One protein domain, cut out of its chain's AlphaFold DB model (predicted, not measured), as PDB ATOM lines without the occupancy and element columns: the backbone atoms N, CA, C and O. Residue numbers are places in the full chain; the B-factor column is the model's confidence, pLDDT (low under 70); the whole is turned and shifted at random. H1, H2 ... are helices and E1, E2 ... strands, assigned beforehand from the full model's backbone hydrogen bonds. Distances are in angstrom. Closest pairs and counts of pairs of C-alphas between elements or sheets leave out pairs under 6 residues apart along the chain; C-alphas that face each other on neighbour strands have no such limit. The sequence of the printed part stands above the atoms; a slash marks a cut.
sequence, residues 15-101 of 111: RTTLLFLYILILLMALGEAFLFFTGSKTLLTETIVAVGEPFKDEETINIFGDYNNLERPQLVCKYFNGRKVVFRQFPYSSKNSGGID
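Overview. This is residues 15 to 101 of the 111 residues of an uncharacterized protein of Betaproteobacteria bacterium TMED82 (UniProt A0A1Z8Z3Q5). One long helix, H1, reaches out like an arm from one end of a small, strongly twisted sheet of three strands, E1, E2 and E3; residues 15 to 28 of that helix stick out free. The short helix H2 packs over one face of the sheet, toward the end away from H1, and after E3 a tail, residues 92 to 101, turns back on itself with no named element. The printed part has 87 residues with two named helices and three named strands, in the order H1 E1 H2 E2 E3; the sheet runs E1 - E2 - E3, antiparallel throughout, and the class is mixed, helices and strands. The whole is only just loose, close to extended, with a radius of gyration of the C-alphas of 17.7 A and spans of 57 by 31 by 24 A, the arm making much of the length.

Arrangement. H1, residues 15 to 38, only grazes the sheet, with its residues 32 to 36. A tight link of 2 residues joins it to E1, residues 41 to 49, and the closest C-alphas of the two are those of Leu 35 and Lys 41, 6.3 A apart. E1 is an edge strand and bends by 66 degrees at residue 44. H2, residues 58 to 64, is on the sheet at a height over the sheet of 10.2 A. It lies over E3, residues 85 to 91, and runs across the strands, only just, at 62 degrees to E3 on the local plane; the closest C-alphas of the two are those of Thr 60 and Phe 87, 7.4 A apart. H1 and H2 are apart. The inner strand is E2, residues 74 to 80. E1 and E2 are antiparallel at 155 degrees, with N 44 and O 78 at 2.8 A and N 49 and O 74 at 2.8 A, within hydrogen-bond range. E2 and E3 form a hairpin through a tight link of 4 residues, antiparallel at 155 degrees, with N 77 and O 88 at 2.8 A. In H1 and H2 every O i to N i+4 pair is within hydrogen-bond range.

Along the chain. H1 begins at C-alpha 15, (145.648, 161.776, 149.033), and is 34.3 A long. E1 measures 21.3 A from first to last C-alpha, H2 10.2 A, E2 19.6 A and E3 20.1 A. E3 ends at C-alpha 91, (184.401, 184.581, 171.151).

Size, cuts and confidence. The two C-alphas farthest apart are those of Arg 15 and Glu 71, 58.4 A. The printed part has no cut, and no link is long. The mean pLDDT of the printed part is 84.2; residue 54, residues 68 to 69 and residues 97 to 98 are under 70.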
ATOM      1  N   ARG A  15     146.351 160.728 148.271       80.19
ATOM      2  CA  ARG A  15     145.648 161.776 149.033       80.19
ATOM      3  C   ARG A  15     146.299 162.001 150.393       80.19
ATOM      4  O   ARG A  15     146.355 163.134 150.859       80.19
ATOM      5  N   THR A  16     146.796 160.937 151.020       82.31
ATOM      6  CA  THR A  16     147.512 161.021 152.299       82.31
ATOM      7  C   THR A  16     148.889 161.658 152.136       82.31
ATOM      8  O   THR A  16     149.260 162.486 152.964       82.31
ATOM      9  N   THR A  17     149.619 161.360 151.055       86.06
ATOM     10  CA  THR A  17     150.903 162.021 150.764       86.06
ATOM     11  C   THR A  17     150.730 163.508 150.456       86.06
ATOM     12  O   THR A  17     151.478 164.324 150.989       86.06
ATOM     13  N   LEU A  18     149.711 163.885 149.675       89.56
ATOM     14  CA  LEU A  18     149.396 165.291 149.396       89.56
ATOM     15  C   LEU A  18     149.045 166.063 150.679       89.56
ATOM     16  O   LEU A  18     149.524 167.175 150.889       89.56
ATOM     17  N   LEU A  19     148.238 165.460 151.555       92.12
ATOM     18  CA  LEU A  19     147.876 166.053 152.842       92.12
ATOM     19  C   LEU A  19     149.107 166.237 153.740       92.12
ATOM     20  O   LEU A  19     149.256 167.284 154.364       92.12
ATOM     21  N   PHE A  20     150.016 165.260 153.763       93.75
ATOM     22  CA  PHE A  20     151.266 165.360 154.512       93.75
ATOM     23  C   PHE A  20     152.160 166.497 153.997       93.75
ATOM     24  O   PHE A  20     152.657 167.289 154.793       93.75
ATOM     25  N   LEU A  21     152.300 166.636 152.675       94.75
ATOM     26  CA  LEU A  21     153.034 167.751 152.069       94.75
ATOM     27  C   LEU A  21     152.409 169.104 152.424       94.75
ATOM     28  O   LEU A  21     153.130 170.027 152.792       94.75
ATOM     29  N   TYR A  22     151.079 169.217 152.372       96.00
ATOM     30  CA  TYR A  22     150.387 170.448 152.752       96.00
ATOM     31  C   TYR A  22     150.632 170.814 154.221       96.00
ATOM     32  O   TYR A  22     150.920 171.968 154.529       96.00
ATOM     33  N   ILE A  23     150.578 169.828 155.123       95.75
ATOM     34  CA  ILE A  23     150.881 170.030 156.544       95.75
ATOM     35  C   ILE A  23     152.330 170.493 156.728       95.75
ATOM     36  O   ILE A  23     152.563 171.449 157.461       95.75
ATOM     37  N   LEU A  24     153.298 169.869 156.051       96.00
ATOM     38  CA  LEU A  24     154.703 170.282 156.133       96.00
ATOM     39  C   LEU A  24     154.910 171.720 155.652       96.00
ATOM     40  O   LEU A  24     155.572 172.501 156.332       96.00
ATOM     41  N   ILE A  25     154.315 172.086 154.514       95.81
ATOM     42  CA  ILE A  25     154.386 173.452 153.979       95.81
ATOM     43  C   ILE A  25     153.768 174.445 154.969       95.81
ATOM     44  O   ILE A  25     154.368 175.482 155.248       95.81
ATOM     45  N   LEU A  26     152.609 174.115 155.545       96.38
ATOM     46  CA  LEU A  26     151.951 174.951 156.546       96.38
ATOM     47  C   LEU A  26     152.832 175.144 157.789       96.38
ATOM     48  O   LEU A  26     152.957 176.262 158.277       96.38
ATOM     49  N   LEU A  27     153.468 174.079 158.285       95.69
ATOM     50  CA  LEU A  27     154.367 174.153 159.440       95.69
ATOM     51  C   LEU A  27     155.595 175.024 159.159       95.69
ATOM     52  O   LEU A  27     155.967 175.831 160.011       95.69
ATOM     53  N   MET A  28     156.193 174.908 157.970       91.25
ATOM     54  CA  MET A  28     157.308 175.769 157.563       91.25
ATOM     55  C   MET A  28     156.874 177.239 157.494       91.25
ATOM     56  O   MET A  28     157.526 178.092 158.093       91.25
ATOM     57  N   ALA A  29     155.731 177.526 156.865       92.06
ATOM     58  CA  ALA A  29     155.196 178.884 156.762       92.06
ATOM     59  C   ALA A  29     154.878 179.498 158.137       92.06
ATOM     60  O   ALA A  29     155.190 180.661 158.392       92.06
ATOM     61  N   LEU A  30     154.297 178.715 159.054       94.06
ATOM     62  CA  LEU A  30     154.044 179.153 160.428       94.06
ATOM     63  C   LEU A  30     155.346 179.417 161.193       94.06
ATOM     64  O   LEU A  30     155.423 180.391 161.943       94.06
ATOM     65  N   GLY A  31     156.371 178.586 160.990       89.88
ATOM     66  CA  GLY A  31     157.697 178.786 161.571       89.88
ATOM     67  C   GLY A  31     158.344 180.089 161.103       89.88
ATOM     68  O   GLY A  31     158.807 180.880 161.926       89.88
ATOM     69  N   GLU A  32     158.321 180.366 159.800       88.12
ATOM     70  CA  GLU A  32     158.843 181.620 159.245       88.12
ATOM     71  C   GLU A  32     158.070 182.840 159.751       88.12
ATOM     72  O   GLU A  32     158.685 183.817 160.184       88.12
ATOM     73  N   ALA A  33     156.736 182.765 159.775       89.62
ATOM     74  CA  ALA A  33     155.894 183.824 160.321       89.62
ATOM     75  C   ALA A  33     156.211 184.086 161.803       89.62
ATOM     76  O   ALA A  33     156.335 185.239 162.215       89.62
ATOM     77  N   PHE A  34     156.408 183.034 162.603       90.25
ATOM     78  CA  PHE A  34     156.806 183.165 164.002       90.25
ATOM     79  C   PHE A  34     158.152 183.883 164.148       90.25
ATOM     80  O   PHE A  34     158.261 184.824 164.942       90.25
ATOM     81  N   LEU A  35     159.172 183.492 163.376       88.44
ATOM     82  CA  LEU A  35     160.480 184.157 163.399       88.44
ATOM     83  C   LEU A  35     160.366 185.628 162.988       88.44
ATOM     84  O   LEU A  35     160.938 186.495 163.653       88.44
ATOM     85  N   PHE A  36     159.567 185.904 161.959       86.88
ATOM     86  CA  PHE A  36     159.328 187.248 161.453       86.88
ATOM     87  C   PHE A  36     158.674 188.156 162.500       86.88
ATOM     88  O   PHE A  36     159.199 189.231 162.791       86.88
ATOM     89  N   PHE A  37     157.558 187.724 163.097       87.50
ATOM     90  CA  PHE A  37     156.805 188.541 164.053       87.50
ATOM     91  C   PHE A  37     157.516 188.700 165.390       87.50
ATOM     92  O   PHE A  37     157.472 189.772 165.987       87.50
ATOM     93  N   THR A  38     158.183 187.650 165.868       87.00
ATOM     94  CA  THR A  38     158.914 187.740 167.134       87.00
ATOM     95  C   THR A  38     160.234 188.487 166.975       87.00
ATOM     96  O   THR A  38     160.716 189.057 167.942       87.00
ATOM     97  N   GLY A  39     160.836 188.514 165.780       83.06
ATOM     98  CA  GLY A  39     162.200 189.015 165.569       83.06
ATOM     99  C   GLY A  39     163.286 188.043 166.053       83.06
ATOM    100  O   GLY A  39     164.475 188.404 166.137       83.06
ATOM    101  N   SER A  40     162.874 186.818 166.387       88.56
ATOM    102  CA  SER A  40     163.752 185.731 166.798       88.56
ATOM    103  C   SER A  40     164.587 185.238 165.628       88.56
ATOM    104  O   SER A  40     164.247 185.472 164.467       88.56
ATOM    105  N   LYS A  41     165.711 184.581 165.921       91.38
ATOM    106  CA  LYS A  41     166.622 184.125 164.871       91.38
ATOM    107  C   LYS A  41     167.073 182.703 165.117       91.38
ATOM    108  O   LYS A  41     167.470 182.380 166.234       91.38
ATOM    109  N   THR A  42     167.040 181.889 164.077       92.81
ATOM    110  CA  THR A  42     167.503 180.502 164.095       92.81
ATOM    111  C   THR A  42     168.868 180.407 163.447       92.81
ATOM    112  O   THR A  42     169.143 181.089 162.458       92.81
ATOM    113  N   LEU A  43     169.746 179.609 164.045       93.12
ATOM    114  CA  LEU A  43     171.064 179.335 163.492       93.12
ATOM    115  C   LEU A  43     170.912 178.531 162.195       93.12
ATOM    116  O   LEU A  43     170.216 177.518 162.173       93.12
ATOM    117  N   LEU A  44     171.559 178.993 161.129       91.38
ATOM    118  CA  LEU A  44     171.690 178.261 159.873       91.38
ATOM    119  C   LEU A  44     173.020 177.518 159.834       91.38
ATOM    120  O   LEU A  44     173.055 176.312 159.622       91.38
ATOM    121  N   THR A  45     174.109 178.255 160.043       90.62
ATOM    122  CA  THR A  45     175.465 177.717 159.985       90.62
ATOM    123  C   THR A  45     176.333 178.365 161.047       90.62
ATOM    124  O   THR A  45     176.207 179.556 161.344       90.62
ATOM    125  N   GLU A  46     177.241 177.570 161.592       89.44
ATOM    126  CA  GLU A  46     178.340 178.023 162.429       89.44
ATOM    127  C   GLU A  46     179.653 177.785 161.693       89.44
ATOM    128  O   GLU A  46     179.811 176.805 160.961       89.44
ATOM    129  N   THR A  47     180.591 178.712 161.824       87.50
ATOM    130  CA  THR A  47     181.902 178.590 161.194       87.50
ATOM    131  C   THR A  47     182.957 179.120 162.142       87.50
ATOM    132  O   THR A  47     182.849 180.232 162.660       87.50
ATOM    133  N   ILE A  48     183.973 178.299 162.388       86.81
ATOM    134  CA  ILE A  48     185.123 178.679 163.201       86.81
ATOM    135  C   ILE A  48     186.097 179.410 162.288       86.81
ATOM    136  O   ILE A  48     186.496 178.886 161.250       86.81
ATOM    137  N   VAL A  49     186.470 180.618 162.687       85.75
ATOM    138  CA  VAL A  49     187.507 181.403 162.030       85.75
ATOM    139  C   VAL A  49     188.764 181.292 162.876       85.75
ATOM    140  O   VAL A  49     188.831 181.819 163.992       85.75
ATOM    141  N   ALA A  50     189.736 180.543 162.362       81.19
ATOM    142  CA  ALA A  50     191.043 180.403 162.980       81.19
ATOM    143  C   ALA A  50     191.919 181.630 162.687       81.19
ATOM    144  O   ALA A  50     191.734 182.342 161.702       81.19
ATOM    145  N   VAL A  51     192.888 181.879 163.566       81.88
ATOM    146  CA  VAL A  51     193.836 182.984 163.405       81.88
ATOM    147  C   VAL A  51     194.776 182.690 162.237       81.88
ATOM    148  O   VAL A  51     195.402 181.632 162.206       81.88
ATOM    149  N   GLY A  52     194.897 183.639 161.306       73.06
ATOM    150  CA  GLY A  52     195.817 183.551 160.169       73.06
ATOM    151  C   GLY A  52     195.355 182.638 159.028       73.06
ATOM    152  O   GLY A  52     196.097 182.469 158.062       73.06
ATOM    153  N   GLU A  53     194.152 182.061 159.108       72.62
ATOM    154  CA  GLU A  53     193.562 181.323 157.992       72.62
ATOM    155  C   GLU A  53     192.681 182.243 157.136       72.62
ATOM    156  O   GLU A  53     191.837 182.965 157.675       72.62
ATOM    157  N   PRO A  54     192.827 182.209 155.798       68.81
ATOM    158  CA  PRO A  54     191.993 183.012 154.921       68.81
ATOM    159  C   PRO A  54     190.551 182.508 154.977       68.81
ATOM    160  O   PRO A  54     190.252 181.357 154.639       68.81
ATOM    161  N   PHE A  55     189.638 183.391 155.376       77.56
ATOM    162  CA  PHE A  55     188.213 183.100 155.334       77.56
ATOM    163  C   PHE A  55     187.718 183.146 153.882       77.56
ATOM    164  O   PHE A  55     188.129 184.008 153.115       77.56
ATOM    165  N   LYS A  56     186.866 182.199 153.470       71.94
ATOM    166  CA  LYS A  56     186.432 182.071 152.061       71.94
ATOM    167  C   LYS A  56     185.041 182.633 151.771       71.94
ATOM    168  O   LYS A  56     184.648 182.688 150.612       71.94
ATOM    169  N   ASP A  57     184.285 183.014 152.796       78.69
ATOM    170  CA  ASP A  57     182.927 183.522 152.616       78.69
ATOM    171  C   ASP A  57     182.939 185.039 152.390       78.69
ATOM    172  O   ASP A  57     183.052 185.831 153.331       78.69
ATOM    173  N   GLU A  58     182.832 185.434 151.122       76.94
ATOM    174  CA  GLU A  58     182.841 186.833 150.676       76.94
ATOM    175  C   GLU A  58     181.739 187.670 151.345       76.94
ATOM    176  O   GLU A  58     181.966 188.834 151.681       76.94
ATOM    177  N   GLU A  59     180.556 187.088 151.593       76.12
ATOM    178  CA  GLU A  59     179.434 187.778 152.248       76.12
ATOM    179  C   GLU A  59     179.821 188.220 153.666       76.12
ATOM    180  O   GLU A  59     179.600 189.367 154.054       76.12
ATOM    181  N   THR A  60     180.463 187.331 154.424       74.19
ATOM    182  CA  THR A  60     180.918 187.626 155.785       74.19
ATOM    183  C   THR A  60     182.097 188.604 155.794       74.19
ATOM    184  O   THR A  60     182.100 189.524 156.617       74.19
ATOM    185  N   ILE A  61     183.066 188.462 154.879       77.56
ATOM    186  CA  ILE A  61     184.205 189.397 154.754       77.56
ATOM    187  C   ILE A  61     183.706 190.819 154.486       77.56
ATOM    188  O   ILE A  61     184.178 191.771 155.101       77.56
ATOM    189  N   ASN A  62     182.696 190.976 153.630       77.88
ATOM    190  CA  ASN A  62     182.111 192.285 153.347       77.88
ATOM    191  C   ASN A  62     181.444 192.927 154.578       77.88
ATOM    192  O   ASN A  62     181.371 194.151 154.667       77.88
ATOM    193  N   ILE A  63     180.944 192.124 155.521       76.50
ATOM    194  CA  ILE A  63     180.224 192.614 156.706       76.50
ATOM    195  C   ILE A  63     181.182 192.974 157.844       76.50
ATOM    196  O   ILE A  63     180.958 193.970 158.534       76.50
ATOM    197  N   PHE A  64     182.211 192.160 158.073       75.25
ATOM    198  CA  PHE A  64     183.090 192.298 159.237       75.25
ATOM    199  C   PHE A  64     184.525 192.710 158.909       75.25
ATOM    200  O   PHE A  64     185.285 193.009 159.828       75.25
ATOM    201  N   GLY A  65     184.882 192.768 157.630       73.06
ATOM    202  CA  GLY A  65     186.236 193.031 157.174       73.06
ATOM    203  C   GLY A  65     187.093 191.771 157.104       73.06
ATOM    204  O   GLY A  65     186.614 190.641 157.212       73.06
ATOM    205  N   ASP A  66     188.382 191.989 156.875       70.75
ATOM    206  CA  ASP A  66     189.347 190.919 156.680       70.75
ATOM    207  C   ASP A  66     189.717 190.238 158.010       70.75
ATOM    208  O   ASP A  66     190.127 190.886 158.975       70.75
ATOM    209  N   TYR A  67     189.592 188.912 158.046       72.75
ATOM    210  CA  TYR A  67     189.909 188.074 159.204       72.75
ATOM    211  C   TYR A  67     191.395 187.702 159.305       72.75
ATOM    212  O   TYR A  67     191.808 187.083 160.288       72.75
ATOM    213  N   ASN A  68     192.217 188.118 158.339       64.94
ATOM    214  CA  ASN A  68     193.646 187.801 158.291       64.94
ATOM    215  C   ASN A  68     194.439 188.264 159.534       64.94
ATOM    216  O   ASN A  68     195.455 187.655 159.859       64.94
ATOM    217  N   ASN A  69     193.966 189.287 160.263       68.06
ATOM    218  CA  ASN A  69     194.641 189.860 161.442       68.06
ATOM    219  C   ASN A  69     193.912 189.603 162.776       68.06
ATOM    220  O   ASN A  69     194.010 190.403 163.708       68.06
ATOM    221  N   LEU A  70     193.147 188.518 162.891       74.00
ATOM    222  CA  LEU A  70     192.501 188.171 164.157       74.00
ATOM    223  C   LEU A  70     193.533 187.862 165.256       74.00
ATOM    224  O   LEU A  70     194.349 186.963 165.111       74.00
ATOM    225  N   GLU A  71     193.445 188.529 166.409       79.75
ATOM    226  CA  GLU A  71     194.279 188.198 167.581       79.75
ATOM    227  C   GLU A  71     193.847 186.893 168.275       79.75
ATOM    228  O   GLU A  71     194.625 186.258 168.988       79.75
ATOM    229  N   ARG A  72     192.573 186.513 168.118       81.12
ATOM    230  CA  ARG A  72     191.952 185.340 168.749       81.12
ATOM    231  C   ARG A  72     190.967 184.690 167.782       81.12
ATOM    232  O   ARG A  72     190.341 185.415 167.007       81.12
ATOM    233  N   PRO A  73     190.783 183.362 167.847       84.94
ATOM    234  CA  PRO A  73     189.806 182.697 167.004       84.94
ATOM    235  C   PRO A  73     188.387 183.125 167.391       84.94
ATOM    236  O   PRO A  73     188.094 183.436 168.552       84.94
ATOM    237  N   GLN A  74     187.503 183.156 166.402       86.94
ATOM    238  CA  GLN A  74     186.122 183.603 166.565       86.94
ATOM    239  C   GLN A  74     185.153 182.614 165.931       86.94
ATOM    240  O   GLN A  74     185.488 181.897 164.993       86.94
ATOM    241  N   LEU A  75     183.924 182.608 166.434       88.69
ATOM    242  CA  LEU A  75     182.800 181.921 165.818       88.69
ATOM    243  C   LEU A  75     181.974 182.922 165.027       88.69
ATOM    244  O   LEU A  75     181.430 183.870 165.596       88.69
ATOM    245  N   VAL A  76     181.843 182.683 163.728       89.31
ATOM    246  CA  VAL A  76     180.895 183.386 162.871       89.31
ATOM    247  C   VAL A  76     179.647 182.526 162.739       89.31
ATOM    248  O   VAL A  76     179.689 181.392 162.270       89.31
ATOM    249  N   CYS A  77     178.519 183.088 163.147       91.00
ATOM    250  CA  CYS A  77     177.231 182.417 163.155       91.00
ATOM    251  C   CYS A  77     176.276 183.126 162.188       91.00
ATOM    252  O   CYS A  77     176.008 184.327 162.329       91.00
ATOM    253  N   LYS A  78     175.730 182.374 161.230       92.12
ATOM    254  CA  LYS A  78     174.738 182.836 160.255       92.12
ATOM    255  C   LYS A  78     173.343 182.526 160.785       92.12
ATOM    256  O   LYS A  78     173.010 181.367 161.010       92.12
ATOM    257  N   TYR A  79     172.522 183.551 160.977       92.31
ATOM    258  CA  TYR A  79     171.171 183.425 161.519       92.31
ATOM    259  C   TYR A  79     170.106 183.855 160.519       92.31
ATOM    260  O   TYR A  79     170.297 184.835 159.807       92.31
ATOM    261  N   PHE A  80     168.942 183.207 160.536       91.38
ATOM    262  CA  PHE A  80     167.761 183.632 159.786       91.38
ATOM    263  C   PHE A  80     166.667 184.136 160.721       91.38
ATOM    264  O   PHE A  80     166.419 183.539 161.764       91.38
ATOM    265  N   ASN A  81     166.003 185.231 160.354       88.44
ATOM    266  CA  ASN A  81     164.945 185.837 161.169       88.44
ATOM    267  C   ASN A  81     163.561 185.856 160.497       88.44
ATOM    268  O   ASN A  81     162.734 186.691 160.851       88.44
ATOM    269  N   GLY A  82     163.326 185.033 159.474       84.88
ATOM    270  CA  GLY A  82     162.083 185.075 158.690       84.88
ATOM    271  C   GLY A  82     162.066 186.130 157.575       84.88
ATOM    272  O   GLY A  82     161.161 186.121 156.752       84.88
ATOM    273  N   ARG A  83     163.049 187.045 157.512       86.94
ATOM    274  CA  ARG A  83     163.139 188.082 156.460       86.94
ATOM    275  C   ARG A  83     164.499 188.141 155.783       86.94
ATOM    276  O   ARG A  83     164.586 188.315 154.574       86.94
ATOM    277  N   LYS A  84     165.560 188.110 156.579       88.69
ATOM    278  CA  LYS A  84     166.935 188.267 156.123       88.69
ATOM    279  C   LYS A  84     167.873 187.407 156.945       88.69
ATOM    280  O   LYS A  84     167.566 186.992 158.066       88.69
ATOM    281  N   VAL A  85     169.050 187.209 156.382       89.62
ATOM    282  CA  VAL A  85     170.174 186.642 157.104       89.62
ATOM    283  C   VAL A  85     170.832 187.727 157.960       89.62
ATOM    284  O   VAL A  85     170.904 188.897 157.580       89.62
ATOM    285  N   VAL A  86     171.277 187.344 159.151       88.44
ATOM    286  CA  VAL A  86     172.020 188.186 160.084       88.44
ATOM    287  C   VAL A  86     173.236 187.416 160.557       88.44
ATOM    288  O   VAL A  86     173.110 186.288 161.025       88.44
ATOM    289  N   PHE A  87     174.399 188.048 160.511       88.44
ATOM    290  CA  PHE A  87     175.623 187.448 161.013       88.44
ATOM    291  C   PHE A  87     175.949 187.956 162.415       88.44
ATOM    292  O   PHE A  87     175.664 189.108 162.768       88.44
ATOM    293  N   ARG A  88     176.535 187.088 163.236       87.88
ATOM    294  CA  ARG A  88     177.019 187.417 164.578       87.88
ATOM    295  C   ARG A  88     178.367 186.765 164.818       87.88
ATOM    296  O   ARG A  88     178.565 185.621 164.430       87.88
ATOM    297  N   GLN A  89     179.242 187.502 165.487       87.44
ATOM    298  CA  GLN A  89     180.518 186.995 165.963       87.44
ATOM    299  C   GLN A  89     180.427 186.700 167.454       87.44
ATOM    300  O   GLN A  89     179.882 187.508 168.214       87.44
ATOM    301  N   PHE A  90     180.981 185.566 167.859       87.12
ATOM    302  CA  PHE A  90     181.138 185.183 169.253       87.12
ATOM    303  C   PHE A  90     182.599 184.818 169.528       87.12
ATOM    304  O   PHE A  90     183.294 184.334 168.630       87.12
ATOM    305  N   PRO A  91     183.087 185.059 170.755       85.00
ATOM    306  CA  PRO A  91     184.401 184.581 171.151       85.00
ATOM    307  C   PRO A  91     184.426 183.051 171.108       85.00
ATOM    308  O   PRO A  91     183.461 182.399 171.503       85.00
ATOM    309  N   TYR A  92     185.539 182.495 170.640       86.50
ATOM    310  CA  TYR A  92     185.767 181.058 170.613       86.50
ATOM    311  C   TYR A  92     187.073 180.722 171.323       86.50
ATOM    312  O   TYR A  92     188.089 181.390 171.122       86.50
ATOM    313  N   SER A  93     187.062 179.672 172.142       82.94
ATOM    314  CA  SER A  93     188.270 179.088 172.710       82.94
ATOM    315  C   SER A  93     188.607 177.776 172.014       82.94
ATOM    316  O   SER A  93     187.771 176.888 171.880       82.94
ATOM    317  N   SER A  94     189.878 177.588 171.661       77.56
ATOM    318  CA  SER A  94     190.379 176.299 171.160       77.56
ATOM    319  C   SER A  94     190.307 175.178 172.206       77.56
ATOM    320  O   SER A  94     190.356 174.002 171.859       77.56
ATOM    321  N   LYS A  95     190.154 175.526 173.491       80.75
ATOM    322  CA  LYS A  95     189.957 174.581 174.603       80.75
ATOM    323  C   LYS A  95     188.476 174.332 174.906       80.75
ATOM    324  O   LYS A  95     188.131 174.063 176.054       80.75
ATOM    325  N   ASN A  96     187.601 174.447 173.909       75.25
ATOM    326  CA  ASN A  96     186.166 174.235 174.067       75.25
ATOM    327  C   ASN A  96     185.823 172.745 174.272       75.25
ATOM    328  O   ASN A  96     185.318 172.059 173.382       75.25
ATOM    329  N   SER A  97     186.119 172.219 175.460       67.81
ATOM    330  CA  SER A  97     185.722 170.873 175.858       67.81
ATOM    331  C   SER A  97     184.229 170.855 176.186       67.81
ATOM    332  O   SER A  97     183.813 171.427 177.193       67.81
ATOM    333  N   GLY A  98     183.430 170.190 175.350       68.19
ATOM    334  CA  GLY A  98     181.993 170.002 175.583       68.19
ATOM    335  C   GLY A  98     181.065 171.019 174.911       68.19
ATOM    336  O   GLY A  98     179.874 171.000 175.199       68.19
ATOM    337  N   GLY A  99     181.567 171.877 174.015       70.38
ATOM    338  CA  GLY A  99     180.715 172.766 173.210       70.38
ATOM    339  C   GLY A  99     180.141 173.965 173.975       70.38
ATOM    340  O   GLY A  99     179.102 174.489 173.595       70.38
ATOM    341  N   ILE A 100     180.809 174.389 175.049       75.12
ATOM    342  CA  ILE A 100     180.459 175.575 175.844       75.12
ATOM    343  C   ILE A 100     180.521 176.838 174.970       75.12
ATOM    344  O   ILE A 100     179.614 177.667 175.019       75.12
ATOM    345  N   ASP A 101     181.546 176.941 174.123       80.31
ATOM    346  CA  ASP A 101     181.684 178.027 173.150       80.31
ATOM    347  C   ASP A 101     181.047 177.602 171.818       80.31
ATOM    348  O   ASP A 101     181.736 177.143 170.906       80.31
TER     349      ASP A 101